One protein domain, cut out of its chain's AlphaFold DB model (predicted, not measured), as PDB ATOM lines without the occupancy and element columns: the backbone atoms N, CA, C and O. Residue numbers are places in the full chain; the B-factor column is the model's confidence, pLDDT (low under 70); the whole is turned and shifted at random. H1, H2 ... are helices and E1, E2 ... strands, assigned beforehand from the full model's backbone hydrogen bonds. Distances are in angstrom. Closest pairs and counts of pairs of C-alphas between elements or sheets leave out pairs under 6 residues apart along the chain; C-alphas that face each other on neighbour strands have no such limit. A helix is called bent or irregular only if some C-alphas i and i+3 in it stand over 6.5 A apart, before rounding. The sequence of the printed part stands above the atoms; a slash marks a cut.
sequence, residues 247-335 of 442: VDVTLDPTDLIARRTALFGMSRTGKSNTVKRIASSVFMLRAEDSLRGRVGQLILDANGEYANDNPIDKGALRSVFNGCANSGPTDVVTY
ATOM      1  N   VAL A 247      12.848 111.830   2.379       88.31
ATOM      2  CA  VAL A 247      12.860 113.289   2.276       88.31
ATOM      3  C   VAL A 247      13.842 113.897   3.266       88.31
ATOM      4  O   VAL A 247      13.845 113.563   4.451       88.31
ATOM      5  N   ASP A 248      14.652 114.838   2.790       91.12
ATOM      6  CA  ASP A 248      15.565 115.599   3.635       91.12
ATOM      7  C   ASP A 248      14.803 116.550   4.562       91.12
ATOM      8  O   ASP A 248      13.957 117.336   4.132       91.12
ATOM      9  N   VAL A 249      15.149 116.494   5.847       91.31
ATOM     10  CA  VAL A 249      14.675 117.439   6.857       91.31
ATOM     11  C   VAL A 249      15.748 118.493   7.052       91.31
ATOM     12  O   VAL A 249      16.922 118.195   7.312       91.31
ATOM     13  N   THR A 250      15.323 119.738   6.931       92.12
ATOM     14  CA  THR A 250      16.172 120.912   6.987       92.12
ATOM     15  C   THR A 250      15.720 121.861   8.084       92.12
ATOM     16  O   THR A 250      14.541 121.937   8.419       92.12
ATOM     17  N   LEU A 251      16.676 122.590   8.639       89.88
ATOM     18  CA  LEU A 251      16.464 123.560   9.702       89.88
ATOM     19  C   LEU A 251      17.206 124.843   9.352       89.88
ATOM     20  O   LEU A 251      18.314 124.779   8.822       89.88
ATOM     21  N   ASP A 252      16.625 125.994   9.668       90.88
ATOM     22  CA  ASP A 252      17.362 127.252   9.649       90.88
ATOM     23  C   ASP A 252      18.102 127.433  10.986       90.88
ATOM     24  O   ASP A 252      17.447 127.507  12.028       90.88
ATOM     25  N   PRO A 253      19.449 127.492  11.022       90.06
ATOM     26  CA  PRO A 253      20.188 127.725  12.264       90.06
ATOM     27  C   PRO A 253      19.775 129.012  12.977       90.06
ATOM     28  O   PRO A 253      19.881 129.094  14.199       90.06
ATOM     29  N   THR A 254      19.304 130.016  12.236       90.00
ATOM     30  CA  THR A 254      18.891 131.295  12.815       90.00
ATOM     31  C   THR A 254      17.606 131.190  13.626       90.00
ATOM     32  O   THR A 254      17.448 131.949  14.581       90.00
ATOM     33  N   ASP A 255      16.752 130.194  13.359       87.88
ATOM     34  CA  ASP A 255      15.576 129.908  14.188       87.88
ATOM     35  C   ASP A 255      15.950 129.421  15.598       87.88
ATOM     36  O   ASP A 255      15.101 129.428  16.490       87.88
ATOM     37  N   LEU A 256      17.202 129.010  15.817       87.50
ATOM     38  CA  LEU A 256      17.718 128.589  17.120       87.50
ATOM     39  C   LEU A 256      18.406 129.730  17.884       87.50
ATOM     40  O   LEU A 256      18.626 129.625  19.091       87.50
ATOM     41  N   ILE A 257      18.767 130.822  17.205       87.44
ATOM     42  CA  ILE A 257      19.459 131.951  17.831       87.44
ATOM     43  C   ILE A 257      18.465 132.728  18.689       87.44
ATOM     44  O   ILE A 257      17.370 133.064  18.245       87.44
ATOM     45  N   ALA A 258      18.859 133.027  19.930       82.81
ATOM     46  CA  ALA A 258      18.042 133.757  20.902       82.81
ATOM     47  C   ALA A 258      16.672 133.107  21.207       82.81
ATOM     48  O   ALA A 258      15.805 133.740  21.809       82.81
ATOM     49  N   ARG A 259      16.487 131.828  20.853       84.12
ATOM     50  CA  ARG A 259      15.309 131.030  21.206       84.12
ATOM     51  C   ARG A 259      15.711 129.891  22.135       84.12
ATOM     52  O   ARG A 259      16.809 129.351  22.055       84.12
ATOM     53  N   ARG A 260      14.816 129.530  23.058       87.94
ATOM     54  CA  ARG A 260      15.029 128.383  23.948       87.94
ATOM     55  C   ARG A 260      14.688 127.107  23.187       87.94
ATOM     56  O   ARG A 260      13.546 126.933  22.772       87.94
ATOM     57  N   THR A 261      15.660 126.218  23.034       87.75
ATOM     58  CA  THR A 261      15.482 124.912  22.390       87.75
ATOM     59  C   THR A 261      15.752 123.811  23.406       87.75
ATOM     60  O   THR A 261      16.751 123.860  24.120       87.75
ATOM     61  N   ALA A 262      14.873 122.814  23.461       89.25
ATOM     62  CA  ALA A 262      15.052 121.620  24.278       89.25
ATOM     63  C   ALA A 262      15.109 120.386  23.370       89.25
ATOM     64  O   ALA A 262      14.313 120.262  22.440       89.25
ATOM     65  N   LEU A 263      16.057 119.481  23.632       87.94
ATOM     66  CA  LEU A 263      16.142 118.177  22.974       87.94
ATOM     67  C   LEU A 263      15.888 117.082  24.009       87.94
ATOM     68  O   LEU A 263      16.653 116.935  24.961       87.94
ATOM     69  N   PHE A 264      14.847 116.289  23.780       85.19
ATOM     70  CA  PHE A 264      14.485 115.147  24.613       85.19
ATOM     71  C   PHE A 264      14.772 113.830  23.886       85.19
ATOM     72  O   PHE A 264      14.813 113.772  22.658       85.19
ATOM     73  N   GLY A 265      14.997 112.766  24.652       82.12
ATOM     74  CA  GLY A 265      15.248 111.422  24.132       82.12
ATOM     75  C   GLY A 265      16.045 110.562  25.111       82.12
ATOM     76  O   GLY A 265      16.702 111.077  26.018       82.12
ATOM     77  N   MET A 266      16.031 109.246  24.919       79.50
ATOM     78  CA  MET A 266      16.785 108.305  25.756       79.50
ATOM     79  C   MET A 266      18.292 108.337  25.447       79.50
ATOM     80  O   MET A 266      18.749 108.919  24.460       79.50
ATOM     81  N   SER A 267      19.126 107.789  26.328       73.69
ATOM     82  CA  SER A 267      20.568 107.673  26.061       73.69
ATOM     83  C   SER A 267      20.826 106.787  24.835       73.69
ATOM     84  O   SER A 267      20.096 105.832  24.596       73.69
ATOM     85  N   ARG A 268      21.861 107.115  24.047       71.06
ATOM     86  CA  ARG A 268      22.225 106.435  22.780       71.06
ATOM     87  C   ARG A 268      21.206 106.543  21.631       71.06
ATOM     88  O   ARG A 268      21.378 105.880  20.619       71.06
ATOM     89  N   THR A 269      20.216 107.438  21.710       71.00
ATOM     90  CA  THR A 269      19.267 107.701  20.603       71.00
ATOM     91  C   THR A 269      19.713 108.808  19.640       71.00
ATOM     92  O   THR A 269      18.924 109.287  18.829       71.00
ATOM     93  N   GLY A 270      20.968 109.263  19.734       77.62
ATOM     94  CA  GLY A 270      21.523 110.286  18.842       77.62
ATOM     95  C   GLY A 270      21.377 111.740  19.305       77.62
ATOM     96  O   GLY A 270      21.805 112.625  18.572       77.62
ATOM     97  N   LYS A 271      20.871 112.015  20.523       86.31
ATOM     98  CA  LYS A 271      20.757 113.388  21.072       86.31
ATOM     99  C   LYS A 271      22.051 114.197  20.946       86.31
ATOM    100  O   LYS A 271      22.035 115.299  20.401       86.31
ATOM    101  N   SER A 272      23.172 113.640  21.408       83.38
ATOM    102  CA  SER A 272      24.473 114.319  21.385       83.38
ATOM    103  C   SER A 272      24.917 114.623  19.948       83.38
ATOM    104  O   SER A 272      25.443 115.699  19.677       83.38
ATOM    105  N   ASN A 273      24.617 113.738  18.992       83.56
ATOM    106  CA  ASN A 273      24.906 113.964  17.574       83.56
ATOM    107  C   ASN A 273      24.033 115.073  16.979       83.56
ATOM    108  O   ASN A 273      24.541 115.923  16.246       83.56
ATOM    109  N   THR A 274      22.751 115.137  17.341       86.44
ATOM    110  CA  THR A 274      21.876 116.244  16.939       86.44
ATOM    111  C   THR A 274      22.379 117.578  17.495       86.44
ATOM    112  O   THR A 274      22.477 118.544  16.739       86.44
ATOM    113  N   VAL A 275      22.788 117.630  18.769       88.25
ATOM    114  CA  VAL A 275      23.386 118.835  19.375       88.25
ATOM    115  C   VAL A 275      24.672 119.232  18.649       88.25
ATOM    116  O   VAL A 275      24.833 120.405  18.321       88.25
ATOM    117  N   LYS A 276      25.553 118.281  18.304       88.19
ATOM    118  CA  LYS A 276      26.766 118.568  17.517       88.19
ATOM    119  C   LYS A 276      26.429 119.200  16.166       88.19
ATOM    120  O   LYS A 276      27.044 120.195  15.787       88.19
ATOM    121  N   ARG A 277      25.436 118.661  15.449       88.38
ATOM    122  CA  ARG A 277      24.991 119.183  14.143       88.38
ATOM    123  C   ARG A 277      24.423 120.595  14.262       88.38
ATOM    124  O   ARG A 277      24.778 121.443  13.451       88.38
ATOM    125  N   ILE A 278      23.599 120.843  15.278       89.44
ATOM    126  CA  ILE A 278      23.028 122.161  15.581       89.44
ATOM    127  C   ILE A 278      24.125 123.172  15.942       89.44
ATOM    128  O   ILE A 278      24.208 124.239  15.342       89.44
ATOM    129  N   ALA A 279      25.005 122.836  16.883       90.44
ATOM    130  CA  ALA A 279      26.068 123.740  17.315       90.44
ATOM    131  C   ALA A 279      27.022 124.078  16.159       90.44
ATOM    132  O   ALA A 279      27.415 125.232  15.971       90.44
ATOM    133  N   SER A 280      27.337 123.074  15.334       90.19
ATOM    134  CA  SER A 280      28.133 123.262  14.121       90.19
ATOM    135  C   SER A 280      27.431 124.161  13.109       90.19
ATOM    136  O   SER A 280      28.069 125.034  12.534       90.19
ATOM    137  N   SER A 281      26.124 123.997  12.897       90.12
ATOM    138  CA  SER A 281      25.395 124.796  11.908       90.12
ATOM    139  C   SER A 281      25.292 126.267  12.297       90.12
ATOM    140  O   SER A 281      25.468 127.133  11.446       90.12
ATOM    141  N   VAL A 282      25.103 126.550  13.588       91.25
ATOM    142  CA  VAL A 282      25.151 127.915  14.126       91.25
ATOM    143  C   VAL A 282      26.558 128.499  13.987       91.25
ATOM    144  O   VAL A 282      26.704 129.654  13.594       91.25
ATOM    145  N   PHE A 283      27.609 127.708  14.246       91.06
ATOM    146  CA  PHE A 283      28.994 128.160  14.075       91.06
ATOM    147  C   PHE A 283      29.295 128.575  12.629       91.06
ATOM    148  O   PHE A 283      29.961 129.590  12.424       91.06
ATOM    149  N   MET A 284      28.781 127.820  11.652       89.94
ATOM    150  CA  MET A 284      29.023 128.020  10.218       89.94
ATOM    151  C   MET A 284      28.398 129.302   9.649       89.94
ATOM    152  O   MET A 284      28.822 129.751   8.587       89.94
ATOM    153  N   LEU A 285      27.462 129.954  10.351       89.81
ATOM    154  CA  LEU A 285      26.875 131.229   9.906       89.81
ATOM    155  C   LEU A 285      27.925 132.335   9.691       89.81
ATOM    156  O   LEU A 285      27.719 133.230   8.874       89.81
ATOM    157  N   ARG A 286      29.072 132.272  10.379       90.06
ATOM    158  CA  ARG A 286      30.187 133.229  10.225       90.06
ATOM    159  C   ARG A 286      30.855 133.202   8.849       90.06
ATOM    160  O   ARG A 286      31.500 134.181   8.476       90.06
ATOM    161  N   ALA A 287      30.747 132.088   8.121       88.19
ATOM    162  CA  ALA A 287      31.288 131.985   6.767       88.19
ATOM    163  C   ALA A 287      30.609 132.988   5.823       88.19
ATOM    164  O   ALA A 287      31.183 133.379   4.816       88.19
ATOM    165  N   GLU A 288      29.407 133.424   6.192       85.94
ATOM    166  CA  GLU A 288      28.490 134.165   5.339       85.94
ATOM    167  C   GLU A 288      28.514 135.659   5.601       85.94
ATOM    168  O   GLU A 288      28.490 136.467   4.680       85.94
ATOM    169  N   ASP A 289      28.587 136.026   6.875       85.94
ATOM    170  CA  ASP A 289      28.794 137.397   7.309       85.94
ATOM    171  C   ASP A 289      29.752 137.345   8.499       85.94
ATOM    172  O   ASP A 289      29.453 136.773   9.554       85.94
ATOM    173  N   SER A 290      30.937 137.921   8.312       81.50
ATOM    174  CA  SER A 290      32.012 137.907   9.302       81.50
ATOM    175  C   SER A 290      31.679 138.705  10.566       81.50
ATOM    176  O   SER A 290      32.319 138.484  11.599       81.50
ATOM    177  N   LEU A 291      30.679 139.592  10.502       82.75
ATOM    178  CA  LEU A 291      30.207 140.420  11.604       82.75
ATOM    179  C   LEU A 291      28.960 139.808  12.256       82.75
ATOM    180  O   LEU A 291      28.958 139.543  13.455       82.75
ATOM    181  N   ARG A 292      27.907 139.549  11.473       83.75
ATOM    182  CA  ARG A 292      26.596 139.096  11.976       83.75
ATOM    183  C   ARG A 292      26.494 137.587  12.177       83.75
ATOM    184  O   ARG A 292      25.630 137.132  12.917       83.75
ATOM    185  N   GLY A 293      27.354 136.805  11.530       85.12
ATOM    186  CA  GLY A 293      27.369 135.345  11.642       85.12
ATOM    187  C   GLY A 293      28.163 134.821  12.839       85.12
ATOM    188  O   GLY A 293      28.165 133.618  13.107       85.12
ATOM    189  N   ARG A 294      28.842 135.701  13.587       89.06
ATOM    190  CA  ARG A 294      29.601 135.334  14.790       89.06
ATOM    191  C   ARG A 294      28.678 135.182  15.997       89.06
ATOM    192  O   ARG A 294      28.514 136.096  16.798       89.06
ATOM    193  N   VAL A 295      28.121 133.986  16.150       89.25
ATOM    194  CA  VAL A 295      27.301 133.614  17.309       89.25
ATOM    195  C   VAL A 295      28.165 132.926  18.369       89.25
ATOM    196  O   VAL A 295      28.798 131.901  18.102       89.25
ATOM    197  N   GLY A 296      28.197 133.494  19.577       90.12
ATOM    198  CA  GLY A 296      28.866 132.893  20.732       90.12
ATOM    199  C   GLY A 296      28.070 131.710  21.283       90.12
ATOM    200  O   GLY A 296      26.862 131.813  21.477       90.12
ATOM    201  N   GLN A 297      28.744 130.591  21.547       90.19
ATOM    202  CA  GLN A 297      28.135 129.387  22.112       90.19
ATOM    203  C   GLN A 297      28.917 128.951  23.355       90.19
ATOM    204  O   GLN A 297      30.144 128.867  23.317       90.19
ATOM    205  N   LEU A 298      28.205 128.663  24.446       91.25
ATOM    206  CA  LEU A 298      28.758 128.069  25.662       91.25
ATOM    207  C   LEU A 298      28.132 126.689  25.849       91.25
ATOM    208  O   LEU A 298      26.923 126.578  26.039       91.25
ATOM    209  N   ILE A 299      28.959 125.648  25.798       90.00
ATOM    210  CA  ILE A 299      28.523 124.259  25.958       90.00
ATOM    211  C   ILE A 299      29.082 123.742  27.278       90.00
ATOM    212  O   ILE A 299      30.297 123.675  27.460       90.00
ATOM    213  N   LEU A 300      28.188 123.388  28.199       89.56
ATOM    214  CA  LEU A 300      28.543 122.736  29.456       89.56
ATOM    215  C   LEU A 300      28.513 121.224  29.240       89.56
ATOM    216  O   LEU A 300      27.452 120.606  29.188       89.56
ATOM    217  N   ASP A 301      29.695 120.650  29.054       87.38
ATOM    218  CA  ASP A 301      29.879 119.251  28.678       87.38
ATOM    219  C   ASP A 301      30.280 118.409  29.895       87.38
ATOM    220  O   ASP A 301      31.462 118.173  30.138       87.38
ATOM    221  N   ALA A 302      29.292 117.983  30.686       81.94
ATOM    222  CA  ALA A 302      29.538 117.209  31.905       81.94
ATOM    223  C   ALA A 302      30.235 115.859  31.634       81.94
ATOM    224  O   ALA A 302      31.032 115.409  32.454       81.94
ATOM    225  N   ASN A 303      29.969 115.246  30.475       80.44
ATOM    226  CA  ASN A 303      30.484 113.921  30.115       80.44
ATOM    227  C   ASN A 303      31.713 113.970  29.189       80.44
ATOM    228  O   ASN A 303      32.321 112.937  28.920       80.44
ATOM    229  N   GLY A 304      32.080 115.144  28.668       80.44
ATOM    230  CA  GLY A 304      33.154 115.284  27.683       80.44
ATOM    231  C   GLY A 304      32.805 114.744  26.285       80.44
ATOM    232  O   GLY A 304      33.719 114.416  25.526       80.44
ATOM    233  N   GLU A 305      31.520 114.617  25.939       79.94
ATOM    234  CA  GLU A 305      31.040 114.015  24.681       79.94
ATOM    235  C   GLU A 305      31.186 114.935  23.455       79.94
ATOM    236  O   GLU A 305      31.192 114.465  22.310       79.94
ATOM    237  N   TYR A 306      31.263 116.250  23.668       83.38
ATOM    238  CA  TYR A 306      31.203 117.266  22.615       83.38
ATOM    239  C   TYR A 306      32.582 117.799  22.227       83.38
ATOM    240  O   TYR A 306      32.846 118.035  21.042       83.38
ATOM    241  N   ALA A 307      33.452 118.000  23.220       79.94
ATOM    242  CA  ALA A 307      34.784 118.571  23.024       79.94
ATOM    243  C   ALA A 307      35.819 117.556  22.513       79.94
ATOM    244  O   ALA A 307      36.805 117.957  21.892       79.94
ATOM    245  N   ASN A 308      35.609 116.263  22.774       79.31
ATOM    246  CA  ASN A 308      36.536 115.196  22.409       79.31
ATOM    247  C   ASN A 308      36.067 114.457  21.149       79.31
ATOM    248  O   ASN A 308      34.867 114.328  20.899       79.31
ATOM    249  N   ASP A 309      37.025 113.959  20.365       71.06
ATOM    250  CA  ASP A 309      36.725 113.109  19.214       71.06
ATOM    251  C   ASP A 309      36.080 111.807  19.687       71.06
ATOM    252  O   ASP A 309      36.583 111.145  20.599       71.06
ATOM    253  N   ASN A 310      34.988 111.418  19.036       66.69
ATOM    254  CA  ASN A 310      34.370 110.123  19.270       66.69
ATOM    255  C   ASN A 310      35.093 109.084  18.389       66.69
ATOM    256  O   ASN A 310      35.342 109.375  17.222       66.69
ATOM    257  N   PRO A 311      35.419 107.867  18.859       54.78
ATOM    258  CA  PRO A 311      36.088 106.862  18.023       54.78
ATOM    259  C   PRO A 311      35.289 106.473  16.767       54.78
ATOM    260  O   PRO A 311      35.866 106.034  15.776       54.78
ATOM    261  N   ILE A 312      33.963 106.643  16.822       54.12
ATOM    262  CA  ILE A 312      33.008 106.311  15.755       54.12
ATOM    263  C   ILE A 312      32.799 107.499  14.799       54.12
ATOM    264  O   ILE A 312      32.710 107.309  13.587       54.12
ATOM    265  N   ASP A 313      32.767 108.728  15.323       55.72
ATOM    266  CA  ASP A 313      32.525 109.943  14.543       55.72
ATOM    267  C   ASP A 313      33.849 110.678  14.309       55.72
ATOM    268  O   ASP A 313      34.449 111.213  15.242       55.72
ATOM    269  N   LYS A 314      34.308 110.746  13.054       54.41
ATOM    270  CA  LYS A 314      35.502 111.519  12.678       54.41
ATOM    271  C   LYS A 314      35.225 113.029  12.790       54.41
ATOM    272  O   LYS A 314      34.962 113.686  11.787       54.41
ATOM    273  N   GLY A 315      35.266 113.567  14.008       64.25
ATOM    274  CA  GLY A 315      35.231 115.002  14.296       64.25
ATOM    275  C   GLY A 315      34.588 115.363  15.639       64.25
ATOM    276  O   GLY A 315      33.579 114.786  16.048       64.25
ATOM    277  N   ALA A 316      35.145 116.378  16.300       76.25
ATOM    278  CA  ALA A 316      34.598 117.005  17.502       76.25
ATOM    279  C   ALA A 316      34.134 118.440  17.223       76.25
ATOM    280  O   ALA A 316      34.571 119.073  16.255       76.25
ATOM    281  N   LEU A 317      33.320 119.013  18.121       85.50
ATOM    282  CA  LEU A 317      33.008 120.449  18.046       85.50
ATOM    283  C   LEU A 317      34.265 121.312  18.197       85.50
ATOM    284  O   LEU A 317      34.320 122.406  17.649       85.50
ATOM    285  N   ARG A 318      35.306 120.793  18.863       85.00
ATOM    286  CA  ARG A 318      36.630 121.421  18.938       85.00
ATOM    287  C   ARG A 318      37.191 121.767  17.558       85.00
ATOM    288  O   ARG A 318      37.762 122.835  17.389       85.00
ATOM    289  N   SER A 319      37.038 120.874  16.585       85.81
ATOM    290  CA  SER A 319      37.625 121.004  15.248       85.81
ATOM    291  C   SER A 319      36.690 121.646  14.220       85.81
ATOM    292  O   SER A 319      37.002 121.639  13.032       85.81
ATOM    293  N   VAL A 320      35.544 122.200  14.640       87.12
ATOM    294  CA  VAL A 320      34.530 122.751  13.719       87.12
ATOM    295  C   VAL A 320      35.063 123.896  12.844       87.12
ATOM    296  O   VAL A 320      34.586 124.092  11.728       87.12
ATOM    297  N   PHE A 321      36.096 124.610  13.307       86.00
ATOM    298  CA  PHE A 321      36.738 125.698  12.563       86.00
ATOM    299  C   PHE A 321      37.483 125.221  11.302       86.00
ATOM    300  O   PHE A 321      37.568 125.962  10.330       86.00
ATOM    301  N   ASN A 322      37.963 123.970  11.250       84.88
ATOM    302  CA  ASN A 322      38.741 123.470  10.105       84.88
ATOM    303  C   ASN A 322      37.972 123.526   8.771       84.88
ATOM    304  O   ASN A 322      38.590 123.562   7.713       84.88
ATOM    305  N   GLY A 323      36.637 123.513   8.817       78.19
ATOM    306  CA  GLY A 323      35.771 123.517   7.635       78.19
ATOM    307  C   GLY A 323      35.019 124.826   7.390       78.19
ATOM    308  O   GLY A 323      34.073 124.815   6.609       78.19
ATOM    309  N   CYS A 324      35.366 125.926   8.070       83.44
ATOM    310  CA  CYS A 324      34.588 127.166   8.032       83.44
ATOM    311  C   CYS A 324      35.435 128.369   7.597       83.44
ATOM    312  O   CYS A 324      36.443 128.689   8.231       83.44
ATOM    313  N   ALA A 325      34.981 129.104   6.577       83.06
ATOM    314  CA  ALA A 325      35.552 130.409   6.240       83.06
ATOM    315  C   ALA A 325      35.381 131.402   7.407       83.06
ATOM    316  O   ALA A 325      34.477 131.256   8.235       83.06
ATOM    317  N   ASN A 326      36.251 132.413   7.485       85.12
ATOM    318  CA  ASN A 326      36.268 133.412   8.567       85.12
ATOM    319  C   ASN A 326      36.395 132.803   9.977       85.12
ATOM    320  O   ASN A 326      35.876 133.362  10.951       85.12
ATOM    321  N   SER A 327      37.070 131.658  10.093       88.25
ATOM    322  CA  SER A 327      37.303 130.980  11.364       88.25
ATOM    323  C   SER A 327      38.770 130.606  11.555       88.25
ATOM    324  O   SER A 327      39.530 130.497  10.594       88.25
ATOM    325  N   GLY A 328      39.175 130.441  12.810       86.50
ATOM    326  CA  GLY A 328      40.519 130.039  13.184       86.50
ATOM    327  C   GLY A 328      40.545 129.187  14.453       86.50
ATOM    328  O   GLY A 328      39.540 129.065  15.157       86.50
ATOM    329  N   PRO A 329      41.714 128.622  14.793       82.50
ATOM    330  CA  PRO A 329      41.867 127.717  15.934       82.50
ATOM    331  C   PRO A 329      41.566 128.379  17.287       82.50
ATOM    332  O   PRO A 329      41.301 127.690  18.263       82.50
ATOM    333  N   THR A 330      41.583 129.711  17.357       86.19
ATOM    334  CA  THR A 330      41.275 130.483  18.569       86.19
ATOM    335  C   THR A 330      39.781 130.740  18.774       86.19
ATOM    336  O   THR A 330      39.396 131.193  19.852       86.19
ATOM    337  N   ASP A 331      38.933 130.455  17.777       87.88
ATOM    338  CA  ASP A 331      37.480 130.640  17.874       87.88
ATOM    339  C   ASP A 331      36.801 129.568  18.738       87.88
ATOM    340  O   ASP A 331      35.675 129.772  19.195       87.88
ATOM    341  N   VAL A 332      37.470 128.435  18.965       89.62
ATOM    342  CA  VAL A 332      36.985 127.359  19.829       89.62
ATOM    343  C   VAL A 332      37.965 127.168  20.973       89.62
ATOM    344  O   VAL A 332      39.112 126.777  20.774       89.62
ATOM    345  N   VAL A 333      37.506 127.440  22.191       88.56
ATOM    346  CA  VAL A 333      38.316 127.299  23.403       88.56
ATOM    347  C   VAL A 333      37.725 126.189  24.256       88.56
ATOM    348  O   VAL A 333      36.563 126.256  24.654       88.56
ATOM    349  N   THR A 334      38.533 125.178  24.554       88.81
ATOM    350  CA  THR A 334      38.153 124.057  25.412       88.81
ATOM    351  C   THR A 334      38.687 124.255  26.825       88.81
ATOM    352  O   THR A 334      39.820 124.698  27.037       88.81
ATOM    353  N   TYR A 335      37.858 123.900  27.800       86.81
ATOM    354  CA  TYR A 335      38.190 123.907  29.218       86.81
ATOM    355  C   TYR A 335      38.031 122.486  29.765       86.81
ATOM    356  O   TYR A 335      37.103 121.781  29.374       86.81
TER     357      TYR A 335
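Overview. This is residues 247 to 335 of the 442 residues of the protein "DUF87 domain-containing protein" of Ochrobactrum intermedium 229E (UniProt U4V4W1). There is little regular structure: the long helix H2 runs through the middle, with tiny H1 on one side and short H3 on the other. E1, H1, H2 and H3, in that order, hold only 32 of 89 printed residues, mostly helix. The whole is compact, with radius of gyration of the C-alphas 13.4 A and spans of 37 by 29 by 26 A.

Along the chain. E1, residues 248 to 251, begins at C-alpha (15.565, 115.599, 3.635). H1 is residues 253 to 256. H2, residues 271 to 287, is 25.7 A long. H3, residues 317 to 323, is irregular, C-alphas 318 and 321 being 7.7 A apart, and it ends at C-alpha 323 at (35.771, 123.517, 7.635).

Arrangement. H2 touches H1 with residues 278 to 285 alone; closest are C-alphas 253 and 282, 5.3 A. H2 touches H3 with residues 276 to 283 alone, the same way at a steep tilt of 40 degrees; closest are C-alphas 280 and 320, 6.4 A. E1 pairs with no named strand. Within hydrogen-bond range are 10 of 13 O i to N i+4 pairs in H2 and 0 of 3 in H3, where 2 of 4 O i to N i+3 pairs are.

Size, cuts and confidence. The printed part has no cut. The H1 to H2 and H2 to H3 links are long. Residues 310 to 315 have pLDDT under 70.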